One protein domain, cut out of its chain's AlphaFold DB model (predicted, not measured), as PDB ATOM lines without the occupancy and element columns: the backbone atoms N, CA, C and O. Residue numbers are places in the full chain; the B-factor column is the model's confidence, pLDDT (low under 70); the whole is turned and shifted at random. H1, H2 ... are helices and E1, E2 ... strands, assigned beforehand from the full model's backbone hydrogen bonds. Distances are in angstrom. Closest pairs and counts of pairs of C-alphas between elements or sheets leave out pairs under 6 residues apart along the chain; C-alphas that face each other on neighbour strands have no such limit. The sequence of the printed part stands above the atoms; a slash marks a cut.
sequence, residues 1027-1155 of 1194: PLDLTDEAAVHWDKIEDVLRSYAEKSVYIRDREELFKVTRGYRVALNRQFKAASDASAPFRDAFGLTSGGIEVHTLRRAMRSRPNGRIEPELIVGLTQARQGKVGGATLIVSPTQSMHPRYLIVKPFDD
ATOM      1  N   PRO A1027     106.584 174.285 191.271       61.69
ATOM      2  CA  PRO A1027     106.394 174.233 189.832       61.69
ATOM      3  C   PRO A1027     105.343 173.158 189.533       61.69
ATOM      4  O   PRO A1027     105.376 172.064 190.094       61.69
ATOM      5  N   LEU A1028     104.383 173.491 188.676       68.00
ATOM      6  CA  LEU A1028     103.383 172.541 188.203       68.00
ATOM      7  C   LEU A1028     104.077 171.473 187.348       68.00
ATOM      8  O   LEU A1028     104.426 171.742 186.199       68.00
ATOM      9  N   ASP A1029     104.258 170.274 187.909       70.38
ATOM     10  CA  ASP A1029     104.758 169.092 187.196       70.38
ATOM     11  C   ASP A1029     103.701 168.605 186.189       70.38
ATOM     12  O   ASP A1029     102.923 167.679 186.430       70.38
ATOM     13  N   LEU A1030     103.644 169.284 185.044       80.31
ATOM     14  CA  LEU A1030     102.801 168.917 183.916       80.31
ATOM     15  C   LEU A1030     103.409 167.723 183.173       80.31
ATOM     16  O   LEU A1030     104.597 167.705 182.858       80.31
ATOM     17  N   THR A1031     102.572 166.748 182.822       86.75
ATOM     18  CA  THR A1031     102.944 165.713 181.849       86.75
ATOM     19  C   THR A1031     103.205 166.342 180.477       86.75
ATOM     20  O   THR A1031     102.609 167.370 180.155       86.75
ATOM     21  N   ASP A1032     104.009 165.694 179.625       85.69
ATOM     22  CA  ASP A1032     104.299 166.170 178.258       85.69
ATOM     23  C   ASP A1032     103.022 166.528 177.461       85.69
ATOM     24  O   ASP A1032     102.989 167.505 176.714       85.69
ATOM     25  N   GLU A1033     101.936 165.768 177.657       85.75
ATOM     26  CA  GLU A1033     100.624 166.031 177.051       85.75
ATOM     27  C   GLU A1033     100.012 167.357 177.536       85.75
ATOM     28  O   GLU A1033      99.520 168.150 176.731       85.75
ATOM     29  N   ALA A1034     100.060 167.624 178.845       85.25
ATOM     30  CA  ALA A1034      99.533 168.849 179.439       85.25
ATOM     31  C   ALA A1034     100.435 170.069 179.168       85.25
ATOM     32  O   ALA A1034      99.922 171.179 179.008       85.25
ATOM     33  N   ALA A1035     101.753 169.874 179.054       86.62
ATOM     34  CA  ALA A1035     102.725 170.927 178.754       86.62
ATOM     35  C   ALA A1035     102.453 171.597 177.391       86.62
ATOM     36  O   ALA A1035     102.324 172.815 177.324       86.62
ATOM     37  N   VAL A1036     102.193 170.816 176.334       88.00
ATOM     38  CA  VAL A1036     101.855 171.333 174.983       88.00
ATOM     39  C   VAL A1036     100.586 172.208 174.969       88.00
ATOM     40  O   VAL A1036     100.381 173.044 174.080       88.00
ATOM     41  N   HIS A1037      99.692 172.010 175.939       90.19
ATOM     42  CA  HIS A1037      98.531 172.871 176.146       90.19
ATOM     43  C   HIS A1037      98.855 174.115 176.981       90.19
ATOM     44  O   HIS A1037      98.286 175.177 176.716       90.19
ATOM     45  N   TRP A1038      99.776 173.999 177.941       90.75
ATOM     46  CA  TRP A1038     100.272 175.119 178.733       90.75
ATOM     47  C   TRP A1038     101.039 176.143 177.892       90.75
ATOM     48  O   TRP A1038     100.754 177.328 178.025       90.75
ATOM     49  N   ASP A1039     101.905 175.720 176.967       87.56
ATOM     50  CA  ASP A1039     102.695 176.629 176.114       87.56
ATOM     51  C   ASP A1039     101.809 177.678 175.404       87.56
ATOM     52  O   ASP A1039     102.095 178.874 175.382       87.56
ATOM     53  N   LYS A1040     100.638 177.250 174.911       89.50
ATOM     54  CA  LYS A1040      99.650 178.113 174.231       89.50
ATOM     55  C   LYS A1040      98.923 179.079 175.167       89.50
ATOM     56  O   LYS A1040      98.341 180.061 174.703       89.50
ATOM     57  N   ILE A1041      98.862 178.762 176.456       91.88
ATOM     58  CA  ILE A1041      98.317 179.625 177.510       91.88
ATOM     59  C   ILE A1041      99.392 180.631 177.924       91.88
ATOM     60  O   ILE A1041      99.111 181.825 178.012       91.88
ATOM     61  N   GLU A1042     100.626 180.159 178.090       88.75
ATOM     62  CA  GLU A1042     101.816 180.960 178.355       88.75
ATOM     63  C   GLU A1042     102.035 182.044 177.291       88.75
ATOM     64  O   GLU A1042     102.161 183.207 177.663       88.75
ATOM     65  N   ASP A1043     101.969 181.727 175.993       85.44
ATOM     66  CA  ASP A1043     102.068 182.714 174.901       85.44
ATOM     67  C   ASP A1043     101.067 183.875 175.047       85.44
ATOM     68  O   ASP A1043     101.377 185.041 174.774       85.44
ATOM     69  N   VAL A1044      99.848 183.566 175.500       90.75
ATOM     70  CA  VAL A1044      98.775 184.548 175.699       90.75
ATOM     71  C   VAL A1044      99.012 185.369 176.973       90.75
ATOM     72  O   VAL A1044      98.761 186.574 176.958       90.75
ATOM     73  N   LEU A1045      99.519 184.758 178.051       89.62
ATOM     74  CA  LEU A1045      99.888 185.450 179.296       89.62
ATOM     75  C   LEU A1045     101.082 186.393 179.099       89.62
ATOM     76  O   LEU A1045     101.035 187.539 179.540       89.62
ATOM     77  N   ARG A1046     102.100 185.931 178.374       84.94
ATOM     78  CA  ARG A1046     103.281 186.661 177.887       84.94
ATOM     79  C   ARG A1046     102.886 187.902 177.091       84.94
ATOM     80  O   ARG A1046     103.091 189.028 177.546       84.94
ATOM     81  N   SER A1047     102.117 187.691 176.025       83.81
ATOM     82  CA  SER A1047     101.563 188.765 175.194       83.81
ATOM     83  C   SER A1047     100.663 189.752 175.961       83.81
ATOM     84  O   SER A1047     100.601 190.931 175.608       83.81
ATOM     85  N   TYR A1048      99.917 189.290 176.976       87.81
ATOM     86  CA  TYR A1048      99.114 190.170 177.835       87.81
ATOM     87  C   TYR A1048     100.011 191.034 178.717       87.81
ATOM     88  O   TYR A1048      99.838 192.252 178.762       87.81
ATOM     89  N   ALA A1049     100.969 190.405 179.395       82.25
ATOM     90  CA  ALA A1049     101.894 191.063 180.298       82.25
ATOM     91  C   ALA A1049     102.638 192.196 179.575       82.25
ATOM     92  O   ALA A1049     102.572 193.331 180.037       82.25
ATOM     93  N   GLU A1050     103.201 191.914 178.393       76.44
ATOM     94  CA  GLU A1050     103.871 192.876 177.499       76.44
ATOM     95  C   GLU A1050     103.099 194.174 177.309       76.44
ATOM     96  O   GLU A1050     103.605 195.259 177.585       76.44
ATOM     97  N   LYS A1051     101.855 194.061 176.842       78.81
ATOM     98  CA  LYS A1051     101.038 195.229 176.506       78.81
ATOM     99  C   LYS A1051     100.474 195.887 177.751       78.81
ATOM    100  O   LYS A1051     100.363 197.104 177.805       78.81
ATOM    101  N   SER A1052     100.112 195.088 178.753       78.00
ATOM    102  CA  SER A1052      99.421 195.589 179.935       78.00
ATOM    103  C   SER A1052     100.284 196.506 180.795       78.00
ATOM    104  O   SER A1052      99.707 197.357 181.458       78.00
ATOM    105  N   VAL A1053     101.619 196.384 180.798       69.12
ATOM    106  CA  VAL A1053     102.512 197.218 181.631       69.12
ATOM    107  C   VAL A1053     102.390 198.709 181.293       69.12
ATOM    108  O   VAL A1053     102.251 199.522 182.207       69.12
ATOM    109  N   TYR A1054     102.354 199.069 180.009       63.62
ATOM    110  CA  TYR A1054     102.403 200.472 179.561       63.62
ATOM    111  C   TYR A1054     101.089 201.230 179.651       63.62
ATOM    112  O   TYR A1054     101.085 202.460 179.675       63.62
ATOM    113  N   ILE A1055      99.974 200.510 179.715       73.31
ATOM    114  CA  ILE A1055      98.660 201.131 179.666       73.31
ATOM    115  C   ILE A1055      98.393 201.841 180.997       73.31
ATOM    116  O   ILE A1055      98.287 201.208 182.056       73.31
ATOM    117  N   ARG A1056      98.294 203.172 180.935       75.25
ATOM    118  CA  ARG A1056      97.899 204.031 182.063       75.25
ATOM    119  C   ARG A1056      96.393 204.291 182.085       75.25
ATOM    120  O   ARG A1056      95.826 204.372 183.167       75.25
ATOM    121  N   ASP A1057      95.748 204.358 180.919       86.56
ATOM    122  CA  ASP A1057      94.301 204.559 180.815       86.56
ATOM    123  C   ASP A1057      93.504 203.326 181.281       86.56
ATOM    124  O   ASP A1057      93.779 202.184 180.899       86.56
ATOM    125  N   ARG A1058      92.484 203.550 182.114       89.75
ATOM    126  CA  ARG A1058      91.677 202.475 182.713       89.75
ATOM    127  C   ARG A1058      90.761 201.781 181.702       89.75
ATOM    128  O   ARG A1058      90.548 200.571 181.814       89.75
ATOM    129  N   GLU A1059      90.230 202.509 180.720       90.38
ATOM    130  CA  GLU A1059      89.315 201.956 179.717       90.38
ATOM    131  C   GLU A1059      90.071 201.094 178.695       90.38
ATOM    132  O   GLU A1059      89.633 199.992 178.351       90.38
ATOM    133  N   GLU A1060      91.233 201.557 178.237       90.44
ATOM    134  CA  GLU A1060      92.161 200.791 177.412       90.44
ATOM    135  C   GLU A1060      92.642 199.538 178.153       90.44
ATOM    136  O   GLU A1060      92.564 198.434 177.603       90.44
ATOM    137  N   LEU A1061      93.040 199.666 179.426       89.25
ATOM    138  CA  LEU A1061      93.484 198.529 180.235       89.25
ATOM    139  C   LEU A1061      92.375 197.480 180.363       89.25
ATOM    140  O   LEU A1061      92.646 196.284 180.221       89.25
ATOM    141  N   PHE A1062      91.130 197.909 180.587       90.44
ATOM    142  CA  PHE A1062      89.965 197.028 180.610       90.44
ATOM    143  C   PHE A1062      89.757 196.326 179.259       90.44
ATOM    144  O   PHE A1062      89.633 195.099 179.222       90.44
ATOM    145  N   LYS A1063      89.766 197.066 178.141       90.75
ATOM    146  CA  LYS A1063      89.581 196.516 176.784       90.75
ATOM    147  C   LYS A1063      90.645 195.472 176.444       90.75
ATOM    148  O   LYS A1063      90.304 194.371 176.003       90.75
ATOM    149  N   VAL A1064      91.919 195.784 176.694       90.69
ATOM    150  CA  VAL A1064      93.049 194.874 176.456       90.69
ATOM    151  C   VAL A1064      92.946 193.646 177.362       90.69
ATOM    152  O   VAL A1064      92.969 192.519 176.866       90.69
ATOM    153  N   THR A1065      92.728 193.837 178.667       92.12
ATOM    154  CA  THR A1065      92.565 192.733 179.630       92.12
ATOM    155  C   THR A1065      91.402 191.815 179.255       92.12
ATOM    156  O   THR A1065      91.555 190.593 179.273       92.12
ATOM    157  N   ARG A1066      90.256 192.361 178.823       90.19
ATOM    158  CA  ARG A1066      89.121 191.567 178.331       90.19
ATOM    159  C   ARG A1066      89.486 190.763 177.080       90.19
ATOM    160  O   ARG A1066      89.162 189.578 177.018       90.19
ATOM    161  N   GLY A1067      90.167 191.373 176.108       92.69
ATOM    162  CA  GLY A1067      90.610 190.691 174.887       92.69
ATOM    163  C   GLY A1067      91.500 189.479 175.183       92.69
ATOM    164  O   GLY A1067      91.244 188.379 174.684       92.69
ATOM    165  N   TYR A1068      92.482 189.653 176.070       94.75
ATOM    166  CA  TYR A1068      93.364 188.572 176.514       94.75
ATOM    167  C   TYR A1068      92.639 187.526 177.372       94.75
ATOM    168  O   TYR A1068      92.824 186.332 177.144       94.75
ATOM    169  N   ARG A1069      91.716 187.922 178.259       94.06
ATOM    170  CA  ARG A1069      90.867 186.984 179.016       94.06
ATOM    171  C   ARG A1069      90.025 186.091 178.098       94.06
ATOM    172  O   ARG A1069      89.941 184.888 178.326       94.06
ATOM    173  N   VAL A1070      89.458 186.634 177.016       92.44
ATOM    174  CA  VAL A1070      88.716 185.853 176.003       92.44
ATOM    175  C   VAL A1070      89.639 184.929 175.194       92.44
ATOM    176  O   VAL A1070      89.224 183.840 174.790       92.44
ATOM    177  N   ALA A1071      90.897 185.315 174.957       94.25
ATOM    178  CA  ALA A1071      91.898 184.425 174.369       94.25
ATOM    179  C   ALA A1071      92.251 183.263 175.317       94.25
ATOM    180  O   ALA A1071      92.124 182.107 174.911       94.25
ATOM    181  N   LEU A1072      92.567 183.545 176.587       94.81
ATOM    182  CA  LEU A1072      92.816 182.528 177.617       94.81
ATOM    183  C   LEU A1072      91.622 181.580 177.774       94.81
ATOM    184  O   LEU A1072      91.805 180.369 177.776       94.81
ATOM    185  N   ASN A1073      90.392 182.103 177.822       93.31
ATOM    186  CA  ASN A1073      89.179 181.292 177.954       93.31
ATOM    187  C   ASN A1073      89.021 180.276 176.813       93.31
ATOM    188  O   ASN A1073      88.543 179.167 177.035       93.31
ATOM    189  N   ARG A1074      89.449 180.625 175.592       93.44
ATOM    190  CA  ARG A1074      89.474 179.685 174.461       93.44
ATOM    191  C   ARG A1074      90.559 178.619 174.631       93.44
ATOM    192  O   ARG A1074      90.262 177.450 174.401       93.44
ATOM    193  N   GLN A1075      91.763 178.994 175.070       94.25
ATOM    194  CA  GLN A1075      92.858 178.039 175.283       94.25
ATOM    195  C   GLN A1075      92.563 177.066 176.433       94.25
ATOM    196  O   GLN A1075      92.641 175.859 176.226       94.25
ATOM    197  N   PHE A1076      92.129 177.553 177.601       92.94
ATOM    198  CA  PHE A1076      91.773 176.703 178.748       92.94
ATOM    199  C   PHE A1076      90.624 175.735 178.435       92.94
ATOM    200  O   PHE A1076      90.685 174.575 178.838       92.94
ATOM    201  N   LYS A1077      89.602 176.165 177.677       91.81
ATOM    202  CA  LYS A1077      88.532 175.266 177.205       91.81
ATOM    203  C   LYS A1077      89.071 174.190 176.266       91.81
ATOM    204  O   LYS A1077      88.840 173.013 176.511       91.81
ATOM    205  N   ALA A1078      89.830 174.578 175.239       91.19
ATOM    206  CA  ALA A1078      90.399 173.633 174.279       91.19
ATOM    207  C   ALA A1078      91.364 172.629 174.939       91.19
ATOM    208  O   ALA A1078      91.337 171.449 174.604       91.19
ATOM    209  N   ALA A1079      92.182 173.084 175.892       90.56
ATOM    210  CA  ALA A1079      93.077 172.245 176.683       90.56
ATOM    211  C   ALA A1079      92.314 171.260 177.574       90.56
ATOM    212  O   ALA A1079      92.568 170.058 177.523       90.56
ATOM    213  N   SER A1080      91.325 171.755 178.325       89.31
ATOM    214  CA  SER A1080      90.458 170.911 179.145       89.31
ATOM    215  C   SER A1080      89.719 169.865 178.321       89.31
ATOM    216  O   SER A1080      89.635 168.718 178.740       89.31
ATOM    217  N   ASP A1081      89.133 170.229 177.183       88.75
ATOM    218  CA  ASP A1081      88.331 169.282 176.405       88.75
ATOM    219  C   ASP A1081      89.212 168.216 175.726       88.75
ATOM    220  O   ASP A1081      88.774 167.075 175.571       88.75
ATOM    221  N   ALA A1082      90.463 168.553 175.386       88.81
ATOM    222  CA  ALA A1082      91.413 167.652 174.733       88.81
ATOM    223  C   ALA A1082      92.161 166.702 175.689       88.81
ATOM    224  O   ALA A1082      92.337 165.536 175.343       88.81
ATOM    225  N   SER A1083      92.592 167.170 176.867       90.94
ATOM    226  CA  SER A1083      93.521 166.439 177.744       90.94
ATOM    227  C   SER A1083      92.941 166.188 179.139       90.94
ATOM    228  O   SER A1083      92.492 167.110 179.819       90.94
ATOM    229  N   ALA A1084      92.964 164.929 179.591       88.75
ATOM    230  CA  ALA A1084      92.610 164.585 180.972       88.75
ATOM    231  C   ALA A1084      93.708 164.987 181.979       88.75
ATOM    232  O   ALA A1084      93.363 165.701 182.918       88.75
ATOM    233  N   PRO A1085      95.006 164.675 181.753       88.75
ATOM    234  CA  PRO A1085      96.095 165.160 182.603       88.75
ATOM    235  C   PRO A1085      96.094 166.678 182.817       88.75
ATOM    236  O   PRO A1085      96.339 167.134 183.930       88.75
ATOM    237  N   PHE A1086      95.766 167.472 181.786       88.88
ATOM    238  CA  PHE A1086      95.642 168.924 181.936       88.88
ATOM    239  C   PHE A1086      94.510 169.315 182.897       88.88
ATOM    240  O   PHE A1086      94.693 170.187 183.742       88.88
ATOM    241  N   ARG A1087      93.334 168.683 182.792       88.62
ATOM    242  CA  ARG A1087      92.216 168.956 183.712       88.62
ATOM    243  C   ARG A1087      92.596 168.636 185.153       88.62
ATOM    244  O   ARG A1087      92.405 169.484 186.022       88.62
ATOM    245  N   ASP A1088      93.178 167.462 185.372       84.81
ATOM    246  CA  ASP A1088      93.547 166.971 186.699       84.81
ATOM    247  C   ASP A1088      94.609 167.881 187.348       84.81
ATOM    248  O   ASP A1088      94.457 168.273 188.505       84.81
ATOM    249  N   ALA A1089      95.618 168.322 186.582       83.69
ATOM    250  CA  ALA A1089      96.672 169.229 187.049       83.69
ATOM    251  C   ALA A1089      96.157 170.594 187.548       83.69
ATOM    252  O   ALA A1089      96.771 171.195 188.425       83.69
ATOM    253  N   PHE A1090      95.026 171.081 187.025       84.88
ATOM    254  CA  PHE A1090      94.409 172.352 187.430       84.88
ATOM    255  C   PHE A1090      93.152 172.179 188.308       84.88
ATOM    256  O   PHE A1090      92.483 173.168 188.616       84.88
ATOM    257  N   GLY A1091      92.813 170.948 188.715       80.94
ATOM    258  CA  GLY A1091      91.609 170.641 189.502       80.94
ATOM    259  C   GLY A1091      90.289 170.920 188.772       80.94
ATOM    260  O   GLY A1091      89.283 171.269 189.400       80.94
ATOM    261  N   LEU A1092      90.309 170.817 187.442       83.88
ATOM    262  CA  LEU A1092      89.191 171.101 186.547       83.88
ATOM    263  C   LEU A1092      88.465 169.813 186.127       83.88
ATOM    264  O   LEU A1092      88.996 168.710 186.172       83.88
ATOM    265  N   THR A1093      87.238 169.960 185.639       82.56
ATOM    266  CA  THR A1093      86.410 168.873 185.088       82.56
ATOM    267  C   THR A1093      85.918 169.216 183.680       82.56
ATOM    268  O   THR A1093      85.990 170.365 183.252       82.56
ATOM    269  N   SER A1094      85.416 168.236 182.922       77.62
ATOM    270  CA  SER A1094      84.986 168.454 181.532       77.62
ATOM    271  C   SER A1094      83.774 169.397 181.417       77.62
ATOM    272  O   SER A1094      82.689 169.083 181.926       77.62
ATOM    273  N   GLY A1095      83.926 170.484 180.655       77.62
ATOM    274  CA  GLY A1095      82.866 171.449 180.353       77.62
ATOM    275  C   GLY A1095      82.591 172.485 181.455       77.62
ATOM    276  O   GLY A1095      82.970 172.336 182.612       77.62
ATOM    277  N   GLY A1096      81.916 173.580 181.088       79.06
ATOM    278  CA  GLY A1096      81.512 174.630 182.036       79.06
ATOM    279  C   GLY A1096      82.648 175.489 182.609       79.06
ATOM    280  O   GLY A1096      82.404 176.213 183.567       79.06
ATOM    281  N   ILE A1097      83.863 175.409 182.050       87.12
ATOM    282  CA  ILE A1097      85.018 176.235 182.441       87.12
ATOM    283  C   ILE A1097      84.856 177.668 181.942       87.12
ATOM    284  O   ILE A1097      84.393 177.907 180.825       87.12
ATOM    285  N   GLU A1098      85.303 178.614 182.753       89.25
ATOM    286  CA  GLU A1098      85.379 180.031 182.438       89.25
ATOM    287  C   GLU A1098      86.635 180.646 183.067       89.25
ATOM    288  O   GLU A1098      86.832 180.558 184.280       89.25
ATOM    289  N   VAL A1099      87.466 181.316 182.260       90.88
ATOM    290  CA  VAL A1099      88.464 182.266 182.785       90.88
ATOM    291  C   VAL A1099      87.710 183.522 183.229       90.88
ATOM    292  O   VAL A1099      87.457 184.431 182.435       90.88
ATOM    293  N   HIS A1100      87.289 183.524 184.492       86.38
ATOM    294  CA  HIS A1100      86.433 184.547 185.092       86.38
ATOM    295  C   HIS A1100      87.184 185.867 185.248       86.38
ATOM    296  O   HIS A1100      86.681 186.915 184.855       86.38
ATOM    297  N   THR A1101      88.427 185.815 185.734       88.69
ATOM    298  CA  THR A1101      89.273 187.006 185.922       88.69
ATOM    299  C   THR A1101      90.655 186.844 185.295       88.69
ATOM    300  O   THR A1101      91.219 185.753 185.249       88.69
ATOM    301  N   LEU A1102      91.189 187.969 184.824       92.44
ATOM    302  CA  LEU A1102      92.587 188.183 184.466       92.44
ATOM    303  C   LEU A1102      92.956 189.561 185.026       92.44
ATOM    304  O   LEU A1102      92.215 190.515 184.786       92.44
ATOM    305  N   ARG A1103      94.049 189.675 185.781       90.88
ATOM    306  CA  ARG A1103      94.520 190.950 186.346       90.88
ATOM    307  C   ARG A1103      96.044 191.033 186.276       90.88
ATOM    308  O   ARG A1103      96.708 190.045 186.575       90.88
ATOM    309  N   ARG A1104      96.590 192.213 185.962       90.94
ATOM    310  CA  ARG A1104      97.982 192.581 186.293       90.94
ATOM    311  C   ARG A1104      98.065 193.087 187.737       90.94
ATOM    312  O   ARG A1104      97.106 193.688 188.218       90.94
ATOM    313  N   ALA A1105      99.196 192.911 188.402       89.81
ATOM    314  CA  ALA A1105      99.526 193.561 189.669       89.81
ATOM    315  C   ALA A1105     100.991 194.011 189.636       89.81
ATOM    316  O   ALA A1105     101.866 193.190 189.398       89.81
ATOM    317  N   MET A1106     101.249 195.297 189.861       85.56
ATOM    318  CA  MET A1106     102.575 195.926 189.868       85.56
ATOM    319  C   MET A1106     102.899 196.360 191.305       85.56
ATOM    320  O   MET A1106     102.677 197.512 191.676       85.56
ATOM    321  N   ARG A1107     103.325 195.426 192.168       80.25
ATOM    322  CA  ARG A1107     103.468 195.695 193.616       80.25
ATOM    323  C   ARG A1107     104.917 196.031 193.989       80.25
ATOM    324  O   ARG A1107     105.834 195.382 193.515       80.25
ATOM    325  N   SER A1108     105.125 197.008 194.874       69.25
ATOM    326  CA  SER A1108     106.380 197.785 194.958       69.25
ATOM    327  C   SER A1108     107.522 197.296 195.885       69.25
ATOM    328  O   SER A1108     108.555 197.955 195.893       69.25
ATOM    329  N   ARG A1109     107.340 196.228 196.681       71.75
ATOM    330  CA  ARG A1109     108.191 195.724 197.801       71.75
ATOM    331  C   ARG A1109     108.733 196.775 198.814       71.75
ATOM    332  O   ARG A1109     108.887 197.954 198.513       71.75
ATOM    333  N   PRO A1110     109.090 196.390 200.058       64.50
ATOM    334  CA  PRO A1110     109.717 197.313 201.019       64.50
ATOM    335  C   PRO A1110     111.074 197.894 200.578       64.50
ATOM    336  O   PRO A1110     111.504 198.906 201.121       64.50
ATOM    337  N   ASN A1111     111.750 197.269 199.608       60.97
ATOM    338  CA  ASN A1111     113.014 197.735 199.028       60.97
ATOM    339  C   ASN A1111     112.840 198.594 197.755       60.97
ATOM    340  O   ASN A1111     113.842 198.939 197.134       60.97
ATOM    341  N   GLY A1112     111.601 198.907 197.352       57.25
ATOM    342  CA  GLY A1112     111.289 199.676 196.141       57.25
ATOM    343  C   GLY A1112     111.223 198.861 194.842       57.25
ATOM    344  O   GLY A1112     110.901 199.429 193.801       57.25
ATOM    345  N   ARG A1113     111.490 197.547 194.874       61.22
ATOM    346  CA  ARG A1113     111.382 196.673 193.696       61.22
ATOM    347  C   ARG A1113     109.928 196.462 193.289       61.22
ATOM    348  O   ARG A1113     109.175 195.796 194.001       61.22
ATOM    349  N   ILE A1114     109.565 196.904 192.088       69.25
ATOM    350  CA  ILE A1114     108.271 196.559 191.494       69.25
ATOM    351  C   ILE A1114     108.320 195.122 190.967       69.25
ATOM    352  O   ILE A1114     109.114 194.793 190.089       69.25
ATOM    353  N   GLU A1115     107.441 194.263 191.477       73.06
ATOM    354  CA  GLU A1115     107.240 192.917 190.952       73.06
ATOM    355  C   GLU A1115     105.901 192.813 190.212       73.06
ATOM    356  O   GLU A1115     104.844 193.025 190.821       73.06
ATOM    357  N   PRO A1116     105.928 192.484 188.904       83.44
ATOM    358  CA  PRO A1116     104.730 192.164 188.154       83.44
ATOM    359  C   PRO A1116     104.246 190.748 188.493       83.44
ATOM    360  O   PRO A1116     105.008 189.775 188.464       83.44
ATOM    361  N   GLU A1117     102.948 190.627 188.735       89.25
ATOM    362  CA  GLU A1117     102.215 189.364 188.810       89.25
ATOM    363  C   GLU A1117     101.008 189.396 187.862       89.25
ATOM    364  O   GLU A1117     100.389 190.440 187.638       89.25
ATOM    365  N   LEU A1118     100.658 188.230 187.324       93.06
ATOM    366  CA  LEU A1118      99.408 187.982 186.616       93.06
ATOM    367  C   LEU A1118      98.547 187.058 187.473       93.06
ATOM    368  O   LEU A1118      98.981 185.965 187.840       93.06
ATOM    369  N   ILE A1119      97.317 187.480 187.748       93.56
ATOM    370  CA  ILE A1119      96.335 186.706 188.503       93.56
ATOM    371  C   ILE A1119      95.258 186.232 187.529       93.56
ATOM    372  O   ILE A1119      94.623 187.053 186.862       93.56
ATOM    373  N   VAL A1120      95.052 184.917 187.443       93.94
ATOM    374  CA  VAL A1120      94.058 184.288 186.559       93.94
ATOM    375  C   VAL A1120      93.094 183.458 187.400       93.94
ATOM    376  O   VAL A1120      93.479 182.438 187.967       93.94
ATOM    377  N   GLY A1121      91.832 183.878 187.482       92.44
ATOM    378  CA  GLY A1121      90.787 183.135 188.187       92.44
ATOM    379  C   GLY A1121      89.989 182.258 187.229       92.44
ATOM    380  O   GLY A1121      89.210 182.770 186.422       92.44
ATOM    381  N   LEU A1122      90.156 180.942 187.336       91.62
ATOM    382  CA  LEU A1122      89.380 179.922 186.634       91.62
ATOM    383  C   LEU A1122      88.158 179.537 187.468       91.62
ATOM    384  O   LEU A1122      88.280 179.292 188.665       91.62
ATOM    385  N   THR A1123      86.988 179.421 186.850       89.00
ATOM    386  CA  THR A1123      85.765 178.965 187.529       89.00
ATOM    387  C   THR A1123      85.039 177.902 186.718       89.00
ATOM    388  O   THR A1123      85.158 177.838 185.494       89.00
ATOM    389  N   GLN A1124      84.285 177.059 187.416       86.81
ATOM    390  CA  GLN A1124      83.369 176.079 186.851       86.81
ATOM    391  C   GLN A1124      82.034 176.155 187.578       86.81
ATOM    392  O   GLN A1124      82.002 176.164 188.809       86.81
ATOM    393  N   ALA A1125      80.931 176.159 186.830       80.88
ATOM    394  CA  ALA A1125      79.586 176.135 187.401       80.88
ATOM    395  C   ALA A1125      78.663 175.202 186.604       80.88
ATOM    396  O   ALA A1125      78.544 175.323 185.384       80.88
ATOM    397  N   ARG A1126      77.979 174.274 187.286       77.62
ATOM    398  CA  ARG A1126      76.998 173.367 186.661       77.62
ATOM    399  C   ARG A1126      75.975 172.885 187.688       77.62
ATOM    400  O   ARG A1126      76.349 172.352 188.723       77.62
ATOM    401  N   GLN A1127      74.682 173.024 187.377       68.94
ATOM    402  CA  GLN A1127      73.571 172.537 188.220       68.94
ATOM    403  C   GLN A1127      73.668 172.999 189.693       68.94
ATOM    404  O   GLN A1127      73.465 172.218 190.617       68.94
ATOM    405  N   GLY A1128      74.028 174.267 189.914       64.50
ATOM    406  CA  GLY A1128      74.162 174.861 191.250       64.50
ATOM    407  C   GLY A1128      75.477 174.558 191.980       64.50
ATOM    408  O   GLY A1128      75.777 175.270 192.937       64.50
ATOM    409  N   LYS A1129      76.264 173.579 191.512       75.50
ATOM    410  CA  LYS A1129      77.622 173.285 191.990       75.50
ATOM    411  C   LYS A1129      78.635 174.266 191.411       75.50
ATOM    412  O   LYS A1129      78.514 174.637 190.239       75.50
ATOM    413  N   VAL A1130      79.649 174.621 192.204       81.62
ATOM    414  CA  VAL A1130      80.765 175.490 191.787       81.62
ATOM    415  C   VAL A1130      82.133 174.933 192.188       81.62
ATOM    416  O   VAL A1130      82.265 174.198 193.166       81.62
ATOM    417  N   GLY A1131      83.156 175.305 191.427       86.31
ATOM    418  CA  GLY A1131      84.568 175.028 191.692       86.31
ATOM    419  C   GLY A1131      85.452 175.969 190.878       86.31
ATOM    420  O   GLY A1131      84.943 176.802 190.124       86.31
ATOM    421  N   GLY A1132      86.768 175.857 191.016       88.94
ATOM    422  CA  GLY A1132      87.699 176.712 190.284       88.94
ATOM    423  C   GLY A1132      89.118 176.687 190.834       88.94
ATOM    424  O   GLY A1132      89.410 175.971 191.788       88.94
ATOM    425  N   ALA A1133      89.986 177.499 190.237       90.81
ATOM    426  CA  ALA A1133      91.364 177.670 190.672       90.81
ATOM    427  C   ALA A1133      91.861 179.102 190.422       90.81
ATOM    428  O   ALA A1133      91.599 179.667 189.360       90.81
ATOM    429  N   THR A1134      92.597 179.678 191.371       92.62
ATOM    430  CA  THR A1134      93.350 180.925 191.168       92.62
ATOM    431  C   THR A1134      94.796 180.571 190.831       92.62
ATOM    432  O   THR A1134      95.452 179.847 191.581       92.62
ATOM    433  N   LEU A1135      95.284 181.082 189.702       92.56
ATOM    434  CA  LEU A1135      96.679 181.000 189.276       92.56
ATOM    435  C   LEU A1135      97.364 182.335 189.550       92.56
ATOM    436  O   LEU A1135      96.845 183.376 189.141       92.56
ATOM    437  N   ILE A1136      98.547 182.295 190.161       92.31
ATOM    438  CA  ILE A1136      99.429 183.461 190.277       92.31
ATOM    439  C   ILE A1136     100.713 183.149 189.515       92.31
ATOM    440  O   ILE A1136     101.467 182.243 189.875       92.31
ATOM    441  N   VAL A1137     100.938 183.890 188.435       88.75
ATOM    442  CA  VAL A1137     102.098 183.781 187.545       88.75
ATOM    443  C   VAL A1137     102.964 185.022 187.736       88.75
ATOM    444  O   VAL A1137     102.438 186.126 187.853       88.75
ATOM    445  N   SER A1138     104.288 184.873 187.748       83.06
ATOM    446  CA  SER A1138     105.211 185.997 187.938       83.06
ATOM    447  C   SER A1138     106.168 186.108 186.747       83.06
ATOM    448  O   SER A1138     107.183 185.405 186.716       83.06
ATOM    449  N   PRO A1139     105.873 186.991 185.768       70.69
ATOM    450  CA  PRO A1139     106.644 187.156 184.531       70.69
ATOM    451  C   PRO A1139     108.160 187.342 184.691       70.69
ATOM    452  O   PRO A1139     108.909 187.038 183.766       70.69
ATOM    453  N   THR A1140     108.628 187.832 185.842       63.84
ATOM    454  CA  THR A1140     110.059 187.996 186.159       63.84
ATOM    455  C   THR A1140     110.755 186.691 186.561       63.84
ATOM    456  O   THR A1140     111.974 186.576 186.428       63.84
ATOM    457  N   GLN A1141     110.011 185.691 187.041       63.09
ATOM    458  CA  GLN A1141     110.550 184.401 187.474       63.09
ATOM    459  C   GLN A1141     110.256 183.269 186.486       63.09
ATOM    460  O   GLN A1141     111.177 182.537 186.116       63.09
ATOM    461  N   SER A1142     109.002 183.111 186.076       72.50
ATOM    462  CA  SER A1142     108.546 182.071 185.151       72.50
ATOM    463  C   SER A1142     107.127 182.377 184.702       72.50
ATOM    464  O   SER A1142     106.330 182.903 185.478       72.50
ATOM    465  N   MET A1143     106.778 181.973 183.482       79.50
ATOM    466  CA  MET A1143     105.382 181.997 183.052       79.50
ATOM    467  C   MET A1143     104.559 180.806 183.555       79.50
ATOM    468  O   MET A1143     103.336 180.888 183.541       79.50
ATOM    469  N   HIS A1144     105.185 179.766 184.114       80.44
ATOM    470  CA  HIS A1144     104.479 178.796 184.954       80.44
ATOM    471  C   HIS A1144     103.905 179.458 186.226       80.44
ATOM    472  O   HIS A1144     104.534 180.379 186.766       80.44
ATOM    473  N   PRO A1145     102.755 178.986 186.749       83.25
ATOM    474  CA  PRO A1145     102.186 179.496 187.993       83.25
ATOM    475  C   PRO A1145     103.100 179.178 189.180       83.25
ATOM    476  O   PRO A1145     103.508 178.031 189.351       83.25
ATOM    477  N   ARG A1146     103.388 180.181 190.020       85.69
ATOM    478  CA  ARG A1146     104.037 179.989 191.332       85.69
ATOM    479  C   ARG A1146     103.047 179.403 192.338       85.69
ATOM    480  O   ARG A1146     103.425 178.581 193.167       85.69
ATOM    481  N   TYR A1147     101.788 179.836 192.243       89.19
ATOM    482  CA  TYR A1147     100.690 179.374 193.084       89.19
ATOM    483  C   TYR A1147      99.517 178.890 192.239       89.19
ATOM    484  O   TYR A1147      99.104 179.551 191.282       89.19
ATOM    485  N   LEU A1148      98.972 177.750 192.655       89.75
ATOM    486  CA  LEU A1148      97.751 177.138 192.152       89.75
ATOM    487  C   LEU A1148      96.833 176.887 193.359       89.75
ATOM    488  O   LEU A1148      97.073 175.985 194.158       89.75
ATOM    489  N   ILE A1149      95.799 177.714 193.514       90.62
ATOM    490  CA  ILE A1149      94.903 177.714 194.682       90.62
ATOM    491  C   ILE A1149      93.548 177.163 194.240       90.62
ATOM    492  O   ILE A1149      92.787 177.857 193.566       90.62
ATOM    493  N   VAL A1150      93.263 175.903 194.570       87.75
ATOM    494  CA  VAL A1150      92.197 175.105 193.935       87.75
ATOM    495  C   VAL A1150      91.039 174.843 194.898       87.75
ATOM    496  O   VAL A1150      91.238 174.467 196.050       87.75
ATOM    497  N   LYS A1151      89.810 174.943 194.384       87.38
ATOM    498  CA  LYS A1151      88.585 174.375 194.967       87.38
ATOM    499  C   LYS A1151      88.018 173.359 193.961       87.38
ATOM    500  O   LYS A1151      87.224 173.757 193.099       87.38
ATOM    501  N   PRO A1152      88.421 172.068 194.022       84.31
ATOM    502  CA  PRO A1152      88.115 171.080 192.981       84.31
ATOM    503  C   PRO A1152      86.611 170.956 192.747       84.31
ATOM    504  O   PRO A1152      85.836 170.961 193.706       84.31
ATOM    505  N   PHE A1153      86.155 170.891 191.498       82.00
ATOM    506  CA  PHE A1153      84.714 170.913 191.211       82.00
ATOM    507  C   PHE A1153      83.967 169.674 191.753       82.00
ATOM    508  O   PHE A1153      82.793 169.757 192.119       82.00
ATOM    509  N   ASP A1154      84.641 168.531 191.830       80.56
ATOM    510  CA  ASP A1154      84.101 167.205 192.144       80.56
ATOM    511  C   ASP A1154      84.195 166.787 193.626       80.56
ATOM    512  O   ASP A1154      83.693 165.720 193.992       80.56
ATOM    513  N   ASP A1155      84.750 167.645 194.485       83.88
ATOM    514  CA  ASP A1155      84.806 167.494 195.945       83.88
ATOM    515  C   ASP A1155      83.412 167.245 196.551       83.88
ATOM    516  O   ASP A1155      82.588 168.150 196.704       83.88
TER     517      ASP A1155
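Overview. This is residues 1027 to 1155 of the 1194 residues of the protein "Serine protease, subtilisin family" of Tessaracoccus bendigoensis DSM 12906 (UniProt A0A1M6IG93). A twisted wall of four antiparallel strands has one face covered by a long helical hairpin, H1 and H2, whose two helices lie side by side and run slantwise to the strands; no named helix covers the other face. The short H3 packs on the hairpin where H1 begins and H2 ends. The printed part has 129 residues, with three named helices and then four named strands along the chain, H1 H2 H3 E1 E2 E3 E4; the sheet's order is E1 - E2 - E3 - E4. The class is mixed, helices and strands, and the whole is compact, with a radius of gyration of the C-alphas of 14.9 A and spans of 42 by 30 by 25 A.

Arrangement. Begin with the sheet: E1, residues 1097 to 1107, E2, residues 1115 to 1126, E3, residues 1129 to 1138, and E4, residues 1142 to 1151, form a meander, each strand the antiparallel neighbour of the one before. Look at N 1103 and O 1119, 2.9 A apart, for E1 and E2; at N 1122 and O 1133, 2.8 A, for E2 and E3; and at N 1134 and O 1149, 2.9 A, for E3 and E4. H2, residues 1058 to 1082, is on the sheet over E1 at a height of 6.5 A, and the closest C-alphas of the two are those of Asn 1073 and Val 1099, 5.0 A apart. H1, residues 1032 to 1054, is on the same face at a height of 8.0 A, over E1 and E2. These two layers, helices on one face of a sheet, include the hairpin of H1 and H2, which touch at a shallow tilt of 3 degrees, opposite ways; their closest C-alphas are those of His 1037 and Ala 1079, 5.5 A apart. H3, residues 1084 to 1089, is not on the sheet; it touches H1, with that helix's residues 1033 to 1037 alone, closest at C-alphas 1034 and 1086, 4.6 A apart. H3 and H2 touch only at the corner, closest at C-alphas 1080 and 1087, 5.3 A apart. Every O i to N i+4 pair is within hydrogen-bond range in H2 and H3, and 13 of 19 are in H1.

Along the chain. Find C-alpha 1032 at (104.299, 166.170, 178.258); from there H1 runs 34.4 A to Tyr 1054, with a kink of 28 degrees near residue 1040. H2 runs 35.7 A and H3 8.7 A. E1 measures 29.1 A, E2 36.3 A, E3 30.6 A and E4 23.5 A, ending at C-alpha 1151, (88.585, 174.375, 194.967).

Size, cuts and confidence. The C-alphas farthest apart, of Asn 1111 and Gln 1127, are 48.0 A apart. The printed part has no cut, and no link is long. Look for pLDDT under 70 at 14 residues, among them 1110 to 1114.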